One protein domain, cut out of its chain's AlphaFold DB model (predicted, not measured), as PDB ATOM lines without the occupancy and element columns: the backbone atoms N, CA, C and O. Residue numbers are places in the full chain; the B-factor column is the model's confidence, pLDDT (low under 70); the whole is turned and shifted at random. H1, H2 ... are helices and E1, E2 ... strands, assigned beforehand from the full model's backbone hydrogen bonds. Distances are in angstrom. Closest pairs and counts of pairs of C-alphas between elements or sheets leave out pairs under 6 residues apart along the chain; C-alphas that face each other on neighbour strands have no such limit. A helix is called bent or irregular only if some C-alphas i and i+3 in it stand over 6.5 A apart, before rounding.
ATOM      1  N   ILE A   4      -4.660 -16.295  -8.737       93.19
ATOM      2  CA  ILE A   4      -4.551 -17.274  -9.809       93.19
ATOM      3  C   ILE A   4      -3.869 -18.514  -9.257       93.19
ATOM      4  O   ILE A   4      -2.793 -18.442  -8.659       93.19
ATOM      5  N   TYR A   5      -4.489 -19.666  -9.487       93.25
ATOM      6  CA  TYR A   5      -3.926 -20.934  -9.063       93.25
ATOM      7  C   TYR A   5      -2.806 -21.348 -10.014       93.25
ATOM      8  O   TYR A   5      -3.003 -21.489 -11.226       93.25
ATOM      9  N   VAL A   6      -1.626 -21.577  -9.449       93.25
ATOM     10  CA  VAL A   6      -0.466 -22.115 -10.150       93.25
ATOM     11  C   VAL A   6      -0.161 -23.480  -9.568       93.25
ATOM     12  O   VAL A   6       0.155 -23.634  -8.389       93.25
ATOM     13  N   HIS A   7      -0.270 -24.486 -10.421       93.88
ATOM     14  CA  HIS A   7       0.217 -25.824 -10.152       93.88
ATOM     15  C   HIS A   7       1.613 -25.962 -10.750       93.88
ATOM     16  O   HIS A   7       1.831 -25.562 -11.892       93.88
ATOM     17  N   PHE A   8       2.554 -26.529 -10.005       93.56
ATOM     18  CA  PHE A   8       3.837 -26.919 -10.562       93.56
ATOM     19  C   PHE A   8       4.400 -28.198  -9.938       93.56
ATOM     20  O   PHE A   8       4.058 -28.592  -8.822       93.56
ATOM     21  N   GLU A   9       5.255 -28.866 -10.705       93.25
ATOM     22  CA  GLU A   9       5.983 -30.081 -10.338       93.25
ATOM     23  C   GLU A   9       7.404 -29.980 -10.896       93.25
ATOM     24  O   GLU A   9       7.593 -29.584 -12.046       93.25
ATOM     25  N   TYR A  10       8.402 -30.376 -10.116       93.12
ATOM     26  CA  TYR A  10       9.806 -30.396 -10.534       93.12
ATOM     27  C   TYR A  10      10.409 -31.784 -10.319       93.12
ATOM     28  O   TYR A  10       9.859 -32.598  -9.577       93.12
ATOM     29  N   ARG A  11      11.512 -32.099 -11.006       89.69
ATOM     30  CA  ARG A  11      12.039 -33.476 -11.063       89.69
ATOM     31  C   ARG A  11      13.333 -33.701 -10.300       89.69
ATOM     32  O   ARG A  11      13.595 -34.840  -9.934       89.69
ATOM     33  N   GLN A  12      14.147 -32.670 -10.111       92.06
ATOM     34  CA  GLN A  12      15.480 -32.828  -9.534       92.06
ATOM     35  C   GLN A  12      15.505 -32.340  -8.087       92.06
ATOM     36  O   GLN A  12      14.988 -31.267  -7.784       92.06
ATOM     37  N   ASP A  13      16.166 -33.081  -7.197       90.25
ATOM     38  CA  ASP A  13      16.344 -32.665  -5.799       90.25
ATOM     39  C   ASP A  13      17.081 -31.326  -5.671       90.25
ATOM     40  O   ASP A  13      16.734 -30.516  -4.811       90.25
ATOM     41  N   SER A  14      18.027 -31.053  -6.578       91.56
ATOM     42  CA  SER A  14      18.780 -29.791  -6.671       91.56
ATOM     43  C   SER A  14      17.895 -28.556  -6.869       91.56
ATOM     44  O   SER A  14      18.325 -27.446  -6.566       91.56
ATOM     45  N   GLN A  15      16.666 -28.734  -7.363       90.69
ATOM     46  CA  GLN A  15      15.707 -27.652  -7.605       90.69
ATOM     47  C   GLN A  15      14.886 -27.307  -6.368       90.69
ATOM     48  O   GLN A  15      14.308 -26.227  -6.311       90.69
ATOM     49  N   THR A  16      14.853 -28.197  -5.373       92.38
ATOM     50  CA  THR A  16      14.032 -28.028  -4.172       92.38
ATOM     51  C   THR A  16      14.359 -26.720  -3.462       92.38
ATOM     52  O   THR A  16      13.470 -25.895  -3.285       92.38
ATOM     53  N   GLU A  17      15.620 -26.494  -3.091       93.50
ATOM     54  CA  GLU A  17      16.005 -25.299  -2.329       93.50
ATOM     55  C   GLU A  17      15.769 -23.992  -3.114       93.50
ATOM     56  O   GLU A  17      15.073 -23.125  -2.584       93.50
ATOM     57  N   PRO A  18      16.184 -23.857  -4.390       94.00
ATOM     58  CA  PRO A  18      15.860 -22.671  -5.189       94.00
ATOM     59  C   PRO A  18      14.355 -22.394  -5.331       94.00
ATOM     60  O   PRO A  18      13.915 -21.248  -5.269       94.00
ATOM     61  N   ILE A  19      13.537 -23.436  -5.506       93.69
ATOM     62  CA  ILE A  19      12.079 -23.292  -5.599       93.69
ATOM     63  C   ILE A  19      11.496 -22.835  -4.262       93.69
ATOM     64  O   ILE A  19      10.633 -21.953  -4.241       93.69
ATOM     65  N   LYS A  20      11.969 -23.398  -3.142       94.50
ATOM     66  CA  LYS A  20      11.566 -22.951  -1.804       94.50
ATOM     67  C   LYS A  20      11.925 -21.484  -1.582       94.50
ATOM     68  O   LYS A  20      11.097 -20.750  -1.055       94.50
ATOM     69  N   GLU A  21      13.112 -21.043  -2.002       95.38
ATOM     70  CA  GLU A  21      13.529 -19.637  -1.911       95.38
ATOM     71  C   GLU A  21      12.589 -18.707  -2.686       95.38
ATOM     72  O   GLU A  21      12.154 -17.686  -2.150       95.38
ATOM     73  N   ILE A  22      12.222 -19.072  -3.919       94.94
ATOM     74  CA  ILE A  22      11.272 -18.294  -4.727       94.94
ATOM     75  C   ILE A  22       9.919 -18.225  -4.025       94.94
ATOM     76  O   ILE A  22       9.389 -17.137  -3.822       94.94
ATOM     77  N   VAL A  23       9.362 -19.366  -3.617       94.56
ATOM     78  CA  VAL A  23       8.042 -19.399  -2.980       94.56
ATOM     79  C   VAL A  23       8.033 -18.615  -1.669       94.56
ATOM     80  O   VAL A  23       7.141 -17.792  -1.478       94.56
ATOM     81  N   ASN A  24       9.037 -18.793  -0.806       95.12
ATOM     82  CA  ASN A  24       9.148 -18.046   0.449       95.12
ATOM     83  C   ASN A  24       9.229 -16.536   0.211       95.12
ATOM     84  O   ASN A  24       8.524 -15.787   0.878       95.12
ATOM     85  N   ARG A  25       9.989 -16.080  -0.793       96.12
ATOM     86  CA  ARG A  25      10.040 -14.652  -1.138       96.12
ATOM     87  C   ARG A  25       8.659 -14.100  -1.506       96.12
ATOM     88  O   ARG A  25       8.285 -13.030  -1.037       96.12
ATOM     89  N   TYR A  26       7.875 -14.823  -2.308       95.06
ATOM     90  CA  TYR A  26       6.524 -14.377  -2.673       95.06
ATOM     91  C   TYR A  26       5.539 -14.434  -1.489       95.06
ATOM     92  O   TYR A  26       4.613 -13.620  -1.436       95.06
ATOM     93  N   ILE A  27       5.732 -15.353  -0.535       93.88
ATOM     94  CA  ILE A  27       4.977 -15.392   0.729       93.88
ATOM     95  C   ILE A  27       5.304 -14.161   1.581       93.88
ATOM     96  O   ILE A  27       4.386 -13.468   2.022       93.88
ATOM     97  N   ASP A  28       6.590 -13.855   1.769       94.19
ATOM     98  CA  ASP A  28       7.057 -12.713   2.565       94.19
ATOM     99  C   ASP A  28       6.566 -11.380   1.980       94.19
ATOM    100  O   ASP A  28       6.153 -10.472   2.706       94.19
ATOM    101  N   GLU A  29       6.520 -11.286   0.649       93.56
ATOM    102  CA  GLU A  29       5.965 -10.144  -0.081       93.56
ATOM    103  C   GLU A  29       4.423 -10.106  -0.097       93.56
ATOM    104  O   GLU A  29       3.844  -9.164  -0.642       93.56
ATOM    105  N   LYS A  30       3.747 -11.091   0.515       91.25
ATOM    106  CA  LYS A  30       2.277 -11.250   0.566       91.25
ATOM    107  C   LYS A  30       1.610 -11.362  -0.808       91.25
ATOM    108  O   LYS A  30       0.461 -10.960  -0.982       91.25
ATOM    109  N   LYS A  31       2.327 -11.925  -1.780       93.44
ATOM    110  CA  LYS A  31       1.881 -12.121  -3.169       93.44
ATOM    111  C   LYS A  31       1.440 -13.553  -3.456       93.44
ATOM    112  O   LYS A  31       0.948 -13.823  -4.547       93.44
ATOM    113  N   LEU A  32       1.650 -14.474  -2.515       94.81
ATOM    114  CA  LEU A  32       1.384 -15.898  -2.684       94.81
ATOM    115  C   LEU A  32       0.799 -16.506  -1.408       94.81
ATOM    116  O   LEU A  32       1.237 -16.194  -0.301       94.81
ATOM    117  N   LEU A  33      -0.161 -17.411  -1.584       93.56
ATOM    118  CA  LEU A  33      -0.693 -18.292  -0.549       93.56
ATOM    119  C   LEU A  33      -0.420 -19.757  -0.912       93.56
ATOM    120  O   LEU A  33      -0.477 -20.148  -2.080       93.56
ATOM    121  N   LEU A  34      -0.112 -20.565   0.100       93.50
ATOM    122  CA  LEU A  34       0.112 -22.000  -0.053       93.50
ATOM    123  C   LEU A  34      -1.220 -22.742   0.011       93.50
ATOM    124  O   LEU A  34      -1.942 -22.629   1.001       93.50
ATOM    125  N   GLU A  35      -1.515 -23.542  -1.010       92.56
ATOM    126  CA  GLU A  35      -2.709 -24.391  -1.023       92.56
ATOM    127  C   GLU A  35      -2.334 -25.827  -0.649       92.56
ATOM    128  O   GLU A  35      -2.904 -26.417   0.274       92.56
ATOM    129  N   ARG A  36      -1.358 -26.408  -1.365       91.00
ATOM    130  CA  ARG A  36      -0.910 -27.787  -1.142       91.00
ATOM    131  C   ARG A  36       0.505 -28.033  -1.685       91.00
ATOM    132  O   ARG A  36       0.708 -27.817  -2.869       91.00
ATOM    133  N   PRO A  37       1.436 -28.603  -0.909       88.81
ATOM    134  CA  PRO A  37       1.358 -28.759   0.541       88.81
ATOM    135  C   PRO A  37       1.264 -27.390   1.238       88.81
ATOM    136  O   PRO A  37       1.611 -26.363   0.658       88.81
ATOM    137  N   GLN A  38       0.740 -27.372   2.467       90.81
ATOM    138  CA  GLN A  38       0.526 -26.128   3.224       90.81
ATOM    139  C   GLN A  38       1.824 -25.573   3.826       90.81
ATOM    140  O   GLN A  38       1.822 -24.480   4.391       90.81
ATOM    141  N   ASN A  39       2.929 -26.311   3.709       90.25
ATOM    142  CA  ASN A  39       4.240 -25.886   4.159       90.25
ATOM    143  C   ASN A  39       5.299 -26.108   3.067       90.25
ATOM    144  O   ASN A  39       5.405 -27.182   2.476       90.25
ATOM    145  N   VAL A  40       6.131 -25.090   2.844       91.00
ATOM    146  CA  VAL A  40       7.253 -25.110   1.892       91.00
ATOM    147  C   VAL A  40       8.301 -26.169   2.257       91.00
ATOM    148  O   VAL A  40       8.961 -26.727   1.383       91.00
ATOM    149  N   SER A  41       8.444 -26.520   3.540       91.44
ATOM    150  CA  SER A  41       9.344 -27.593   3.987       91.44
ATOM    151  C   SER A  41       8.955 -28.979   3.458       91.44
ATOM    152  O   SER A  41       9.812 -29.856   3.403       91.44
ATOM    153  N   GLU A  42       7.699 -29.177   3.047       92.50
ATOM    154  CA  GLU A  42       7.189 -30.443   2.504       92.50
ATOM    155  C   GLU A  42       7.441 -30.596   0.993       92.50
ATOM    156  O   GLU A  42       7.037 -31.590   0.392       92.50
ATOM    157  N   TYR A  43       8.083 -29.615   0.355       92.50
ATOM    158  CA  TYR A  43       8.345 -29.646  -1.081       92.50
ATOM    159  C   TYR A  43       9.378 -30.721  -1.414       92.50
ATOM    160  O   TYR A  43      10.484 -30.736  -0.868       92.50
ATOM    161  N   GLN A  44       9.001 -31.606  -2.333       92.81
ATOM    162  CA  GLN A  44       9.822 -32.708  -2.820       92.81
ATOM    163  C   GLN A  44       9.653 -32.857  -4.338       92.81
ATOM    164  O   GLN A  44       8.590 -32.518  -4.873       92.81
ATOM    165  N   PRO A  45      10.656 -33.401  -5.047       92.69
ATOM    166  CA  PRO A  45      10.504 -33.738  -6.456       92.69
ATOM    167  C   PRO A  45       9.296 -34.642  -6.715       92.69
ATOM    168  O   PRO A  45       8.898 -35.438  -5.865       92.69
ATOM    169  N   LEU A  46       8.712 -34.523  -7.910       89.19
ATOM    170  CA  LEU A  46       7.543 -35.285  -8.371       89.19
ATOM    171  C   LEU A  46       6.294 -35.130  -7.483       89.19
ATOM    172  O   LEU A  46       5.331 -35.885  -7.623       89.19
ATOM    173  N   THR A  47       6.289 -34.137  -6.593       88.88
ATOM    174  CA  THR A  47       5.140 -33.793  -5.760       88.88
ATOM    175  C   THR A  47       4.360 -32.655  -6.398       88.88
ATOM    176  O   THR A  47       4.930 -31.682  -6.886       88.88
ATOM    177  N   ARG A  48       3.030 -32.771  -6.372       89.69
ATOM    178  CA  ARG A  48       2.120 -31.714  -6.819       89.69
ATOM    179  C   ARG A  48       2.131 -30.554  -5.847       89.69
ATOM    180  O   ARG A  48       1.623 -30.700  -4.737       89.69
ATOM    181  N   ILE A  49       2.627 -29.414  -6.310       93.94
ATOM    182  CA  ILE A  49       2.595 -28.168  -5.559       93.94
ATOM    183  C   ILE A  49       1.554 -27.246  -6.181       93.94
ATOM    184  O   ILE A  49       1.539 -27.024  -7.388       93.94
ATOM    185  N   LEU A  50       0.661 -26.735  -5.349       94.81
ATOM    186  CA  LEU A  50      -0.406 -25.818  -5.688       94.81
ATOM    187  C   LEU A  50      -0.274 -24.583  -4.805       94.81
ATOM    188  O   LEU A  50      -0.243 -24.677  -3.575       94.81
ATOM    189  N   VAL A  51      -0.225 -23.433  -5.459       94.94
ATOM    190  CA  VAL A  51      -0.144 -22.124  -4.823       94.94
ATOM    191  C   VAL A  51      -1.137 -21.174  -5.476       94.94
ATOM    192  O   VAL A  51      -1.455 -21.308  -6.657       94.94
ATOM    193  N   SER A  52      -1.606 -20.202  -4.710       94.81
ATOM    194  CA  SER A  52      -2.433 -19.103  -5.193       94.81
ATOM    195  C   SER A  52      -1.568 -17.856  -5.258       94.81
ATOM    196  O   SER A  52      -1.130 -17.361  -4.224       94.81
ATOM    197  N   VAL A  53      -1.299 -17.357  -6.459       94.19
ATOM    198  CA  VAL A  53      -0.452 -16.180  -6.686       94.19
ATOM    199  C   VAL A  53      -1.330 -15.004  -7.069       94.19
ATOM    200  O   VAL A  53      -2.305 -15.169  -7.797       94.19
ATOM    201  N   ASP A  54      -0.999 -13.806  -6.604       94.38
ATOM    202  CA  ASP A  54      -1.656 -12.595  -7.076       94.38
ATOM    203  C   ASP A  54      -1.529 -12.476  -8.604       94.38
ATOM    204  O   ASP A  54      -0.445 -12.611  -9.176       94.38
ATOM    205  N   SER A  55      -2.659 -12.213  -9.258       92.94
ATOM    206  CA  SER A  55      -2.779 -11.987 -10.696       92.94
ATOM    207  C   SER A  55      -1.760 -11.008 -11.283       92.94
ATOM    208  O   SER A  55      -1.354 -11.203 -12.424       92.94
ATOM    209  N   GLU A  56      -1.317  -9.995 -10.533       93.75
ATOM    210  CA  GLU A  56      -0.327  -9.015 -11.006       93.75
ATOM    211  C   GLU A  56       1.101  -9.590 -11.055       93.75
ATOM    212  O   GLU A  56       1.958  -9.084 -11.780       93.75
ATOM    213  N   PHE A  57       1.367 -10.660 -10.300       93.75
ATOM    214  CA  PHE A  57       2.701 -11.247 -10.126       93.75
ATOM    215  C   PHE A  57       2.815 -12.685 -10.639       93.75
ATOM    216  O   PHE A  57       3.918 -13.223 -10.705       93.75
ATOM    217  N   VAL A  58       1.697 -13.304 -11.020       93.25
ATOM    218  CA  VAL A  58       1.636 -14.694 -11.483       93.25
ATOM    219  C   VAL A  58       2.547 -14.970 -12.678       93.25
ATOM    220  O   VAL A  58       3.201 -16.008 -12.703       93.25
ATOM    221  N   ASP A  59       2.626 -14.056 -13.645       93.25
ATOM    222  CA  ASP A  59       3.425 -14.278 -14.851       93.25
ATOM    223  C   ASP A  59       4.922 -14.239 -14.509       93.25
ATOM    224  O   ASP A  59       5.658 -15.146 -14.885       93.25
ATOM    225  N   ASN A  60       5.344 -13.293 -13.659       94.44
ATOM    226  CA  ASN A  60       6.714 -13.245 -13.139       94.44
ATOM    227  C   ASN A  60       7.063 -14.502 -12.329       94.44
ATOM    228  O   ASN A  60       8.143 -15.061 -12.495       94.44
ATOM    229  N   PHE A  61       6.148 -14.971 -11.476       94.31
ATOM    230  CA  PHE A  61       6.348 -16.184 -10.683       94.31
ATOM    231  C   PHE A  61       6.560 -17.413 -11.575       94.31
ATOM    232  O   PHE A  61       7.494 -18.188 -11.369       94.31
ATOM    233  N   VAL A  62       5.713 -17.573 -12.595       92.88
ATOM    234  CA  VAL A  62       5.808 -18.667 -13.567       92.88
ATOM    235  C   VAL A  62       7.104 -18.575 -14.374       92.88
ATOM    236  O   VAL A  62       7.770 -19.592 -14.557       92.88
ATOM    237  N   ASP A  63       7.506 -17.379 -14.801       93.94
ATOM    238  CA  ASP A  63       8.760 -17.166 -15.529       93.94
ATOM    239  C   ASP A  63       9.988 -17.498 -14.677       93.94
ATOM    240  O   ASP A  63      10.953 -18.075 -15.179       93.94
ATOM    241  N   GLU A  64       9.970 -17.178 -13.382       94.31
ATOM    242  CA  GLU A  64      11.038 -17.563 -12.460       94.31
ATOM    243  C   GLU A  64      11.130 -19.073 -12.262       94.31
ATOM    244  O   GLU A  64      12.234 -19.618 -12.275       94.31
ATOM    245  N   LEU A  65       9.989 -19.753 -12.137       92.62
ATOM    246  CA  LEU A  65       9.941 -21.210 -12.076       92.62
ATOM    247  C   LEU A  65      10.454 -21.840 -13.377       92.62
ATOM    248  O   LEU A  65      11.283 -22.742 -13.332       92.62
ATOM    249  N   ASN A  66      10.058 -21.325 -14.540       90.38
ATOM    250  CA  ASN A  66      10.473 -21.854 -15.845       90.38
ATOM    251  C   ASN A  66      11.981 -21.726 -16.136       90.38
ATOM    252  O   ASN A  66      12.464 -22.333 -17.093       90.38
ATOM    253  N   LYS A  67      12.751 -20.984 -15.325       89.94
ATOM    254  CA  LYS A  67      14.224 -20.961 -15.412       89.94
ATOM    255  C   LYS A  67      14.860 -22.294 -15.012       89.94
ATOM    256  O   LYS A  67      16.004 -22.545 -15.384       89.94
ATOM    257  N   PHE A  68      14.153 -23.135 -14.258       87.50
ATOM    258  CA  PHE A  68      14.622 -24.467 -13.893       87.50
ATOM    259  C   PHE A  68      14.222 -25.477 -14.973       87.50
ATOM    260  O   PHE A  68      13.051 -25.612 -15.319       87.50
ATOM    261  N   GLU A  69      15.193 -26.222 -15.505       78.62
ATOM    262  CA  GLU A  69      14.916 -27.259 -16.506       78.62
ATOM    263  C   GLU A  69      13.971 -28.338 -15.954       78.62
ATOM    264  O   GLU A  69      14.078 -28.739 -14.804       78.62
ATOM    265  N   LEU A  70      13.080 -28.899 -16.777       78.75
ATOM    266  CA  LEU A  70      12.202 -30.015 -16.374       78.75
ATOM    267  C   LEU A  70      11.205 -29.694 -15.241       78.75
ATOM    268  O   LEU A  70      10.750 -30.611 -14.550       78.75
ATOM    269  N   ILE A  71      10.832 -28.427 -15.073       84.06
ATOM    270  CA  ILE A  71       9.654 -28.041 -14.297       84.06
ATOM    271  C   ILE A  71       8.411 -28.060 -15.194       84.06
ATOM    272  O   ILE A  71       8.436 -27.612 -16.341       84.06
ATOM    273  N   ALA A  72       7.314 -28.610 -14.690       83.00
ATOM    274  CA  ALA A  72       6.008 -28.526 -15.325       83.00
ATOM    275  C   ALA A  72       5.171 -27.515 -14.547       83.00
ATOM    276  O   ALA A  72       4.927 -27.728 -13.364       83.00
ATOM    277  N   VAL A  73       4.732 -26.437 -15.198       85.69
ATOM    278  CA  VAL A  73       3.908 -25.384 -14.586       85.69
ATOM    279  C   VAL A  73       2.577 -25.279 -15.329       85.69
ATOM    280  O   VAL A  73       2.536 -25.273 -16.560       85.69
ATOM    281  N   LYS A  74       1.472 -25.192 -14.588       84.56
ATOM    282  CA  LYS A  74       0.113 -25.035 -15.106       84.56
ATOM    283  C   LYS A  74      -0.620 -23.923 -14.360       84.56
ATOM    284  O   LYS A  74      -0.885 -24.023 -13.165       84.56
ATOM    285  N   LYS A  75      -0.985 -22.875 -15.096       82.88
ATOM    286  CA  LYS A  75      -1.807 -21.753 -14.625       82.88
ATOM    287  C   LYS A  75      -3.290 -22.073 -14.828       82.88
ATOM    288  O   LYS A  75      -3.673 -22.574 -15.886       82.88
ATOM    289  N   HIS A  76      -4.117 -21.781 -13.832       77.94
ATOM    290  CA  HIS A  76      -5.570 -21.908 -13.898       77.94
ATOM    291  C   HIS A  76      -6.193 -20.519 -13.721       77.94
ATOM    292  O   HIS A  76      -6.112 -19.956 -12.630       77.94
ATOM    293  N   ASN A  77      -6.762 -19.981 -14.805       60.91
ATOM    294  CA  ASN A  77      -7.473 -18.696 -14.826       60.91
ATOM    295  C   ASN A  77      -8.913 -18.830 -14.332       60.91
ATOM    296  O   ASN A  77      -9.542 -19.864 -14.658       60.91
TER     297      ASN A  77
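What this domain is: This is residues 4 to 77 of the 77 residues of an uncharacterized protein of Taenia asiatica (UniProt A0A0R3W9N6). A strongly twisted sheet of four strands has two helices, H1 and H2, side by side over one face, while its other face is bare. The printed part has 74 residues, with named elements in the order E1, H1, E2, E3, H2, E4. The antiparallel sheet runs E2, E3, E1, E4, and the class is mixed, helices and strands. The whole is compact, with a radius of gyration of the C-alphas of 10.8 A and spans of 29 by 20 by 17 A.

Where its parts are: Inner strands E1, residues 4 to 9, 16.6 A, and E3, residues 49 to 54, 16.2 A, stand between edge strands E2, residues 32 to 36, and E4, residues 72 to 76. H1, residues 13 to 28, measures 23.5 A and is only just irregular: C-alphas 14 and 17 are 6.8 A apart. H2 is residues 58 to 65. C-alpha 4 is at (-4.551, -17.274, -9.809) and C-alpha 76 at (-5.570, -21.908, -13.898).

How they stand to each other: Within hydrogen-bond range are N 6 and O 51, 2.8 A, for E1 and E3; N 74 and O 7, 2.7 A, for E1 and E4; and N 50 and O 36, 2.7 A, for the hairpin E2 and E3. Two layers, helices on one face of a sheet, are formed: H2 is over E1, height 8.7 A, and H1 over E2, height 11.9 A. E1, H1, E2 and E3, H2, E4 are split strand-helix-strand units, each with another strand between its two strands and a right-handed crossover. H1 and H2 are close but not clearly touching, their closest C-alphas, Ile 19 and Leu 65, 7.1 A apart, at a shallow tilt of 28 degrees, opposite ways. Every O i to N i+4 pair is within hydrogen-bond range in H2, and 10 of 12 in H1.

The domain as a whole: The C-alphas of Ser 14 and Asn 77, the two farthest apart, are 29.6 A apart. The printed part has no cut. The link from E2 to E3 is long, 12 residues. Residue 77 is under pLDDT 70.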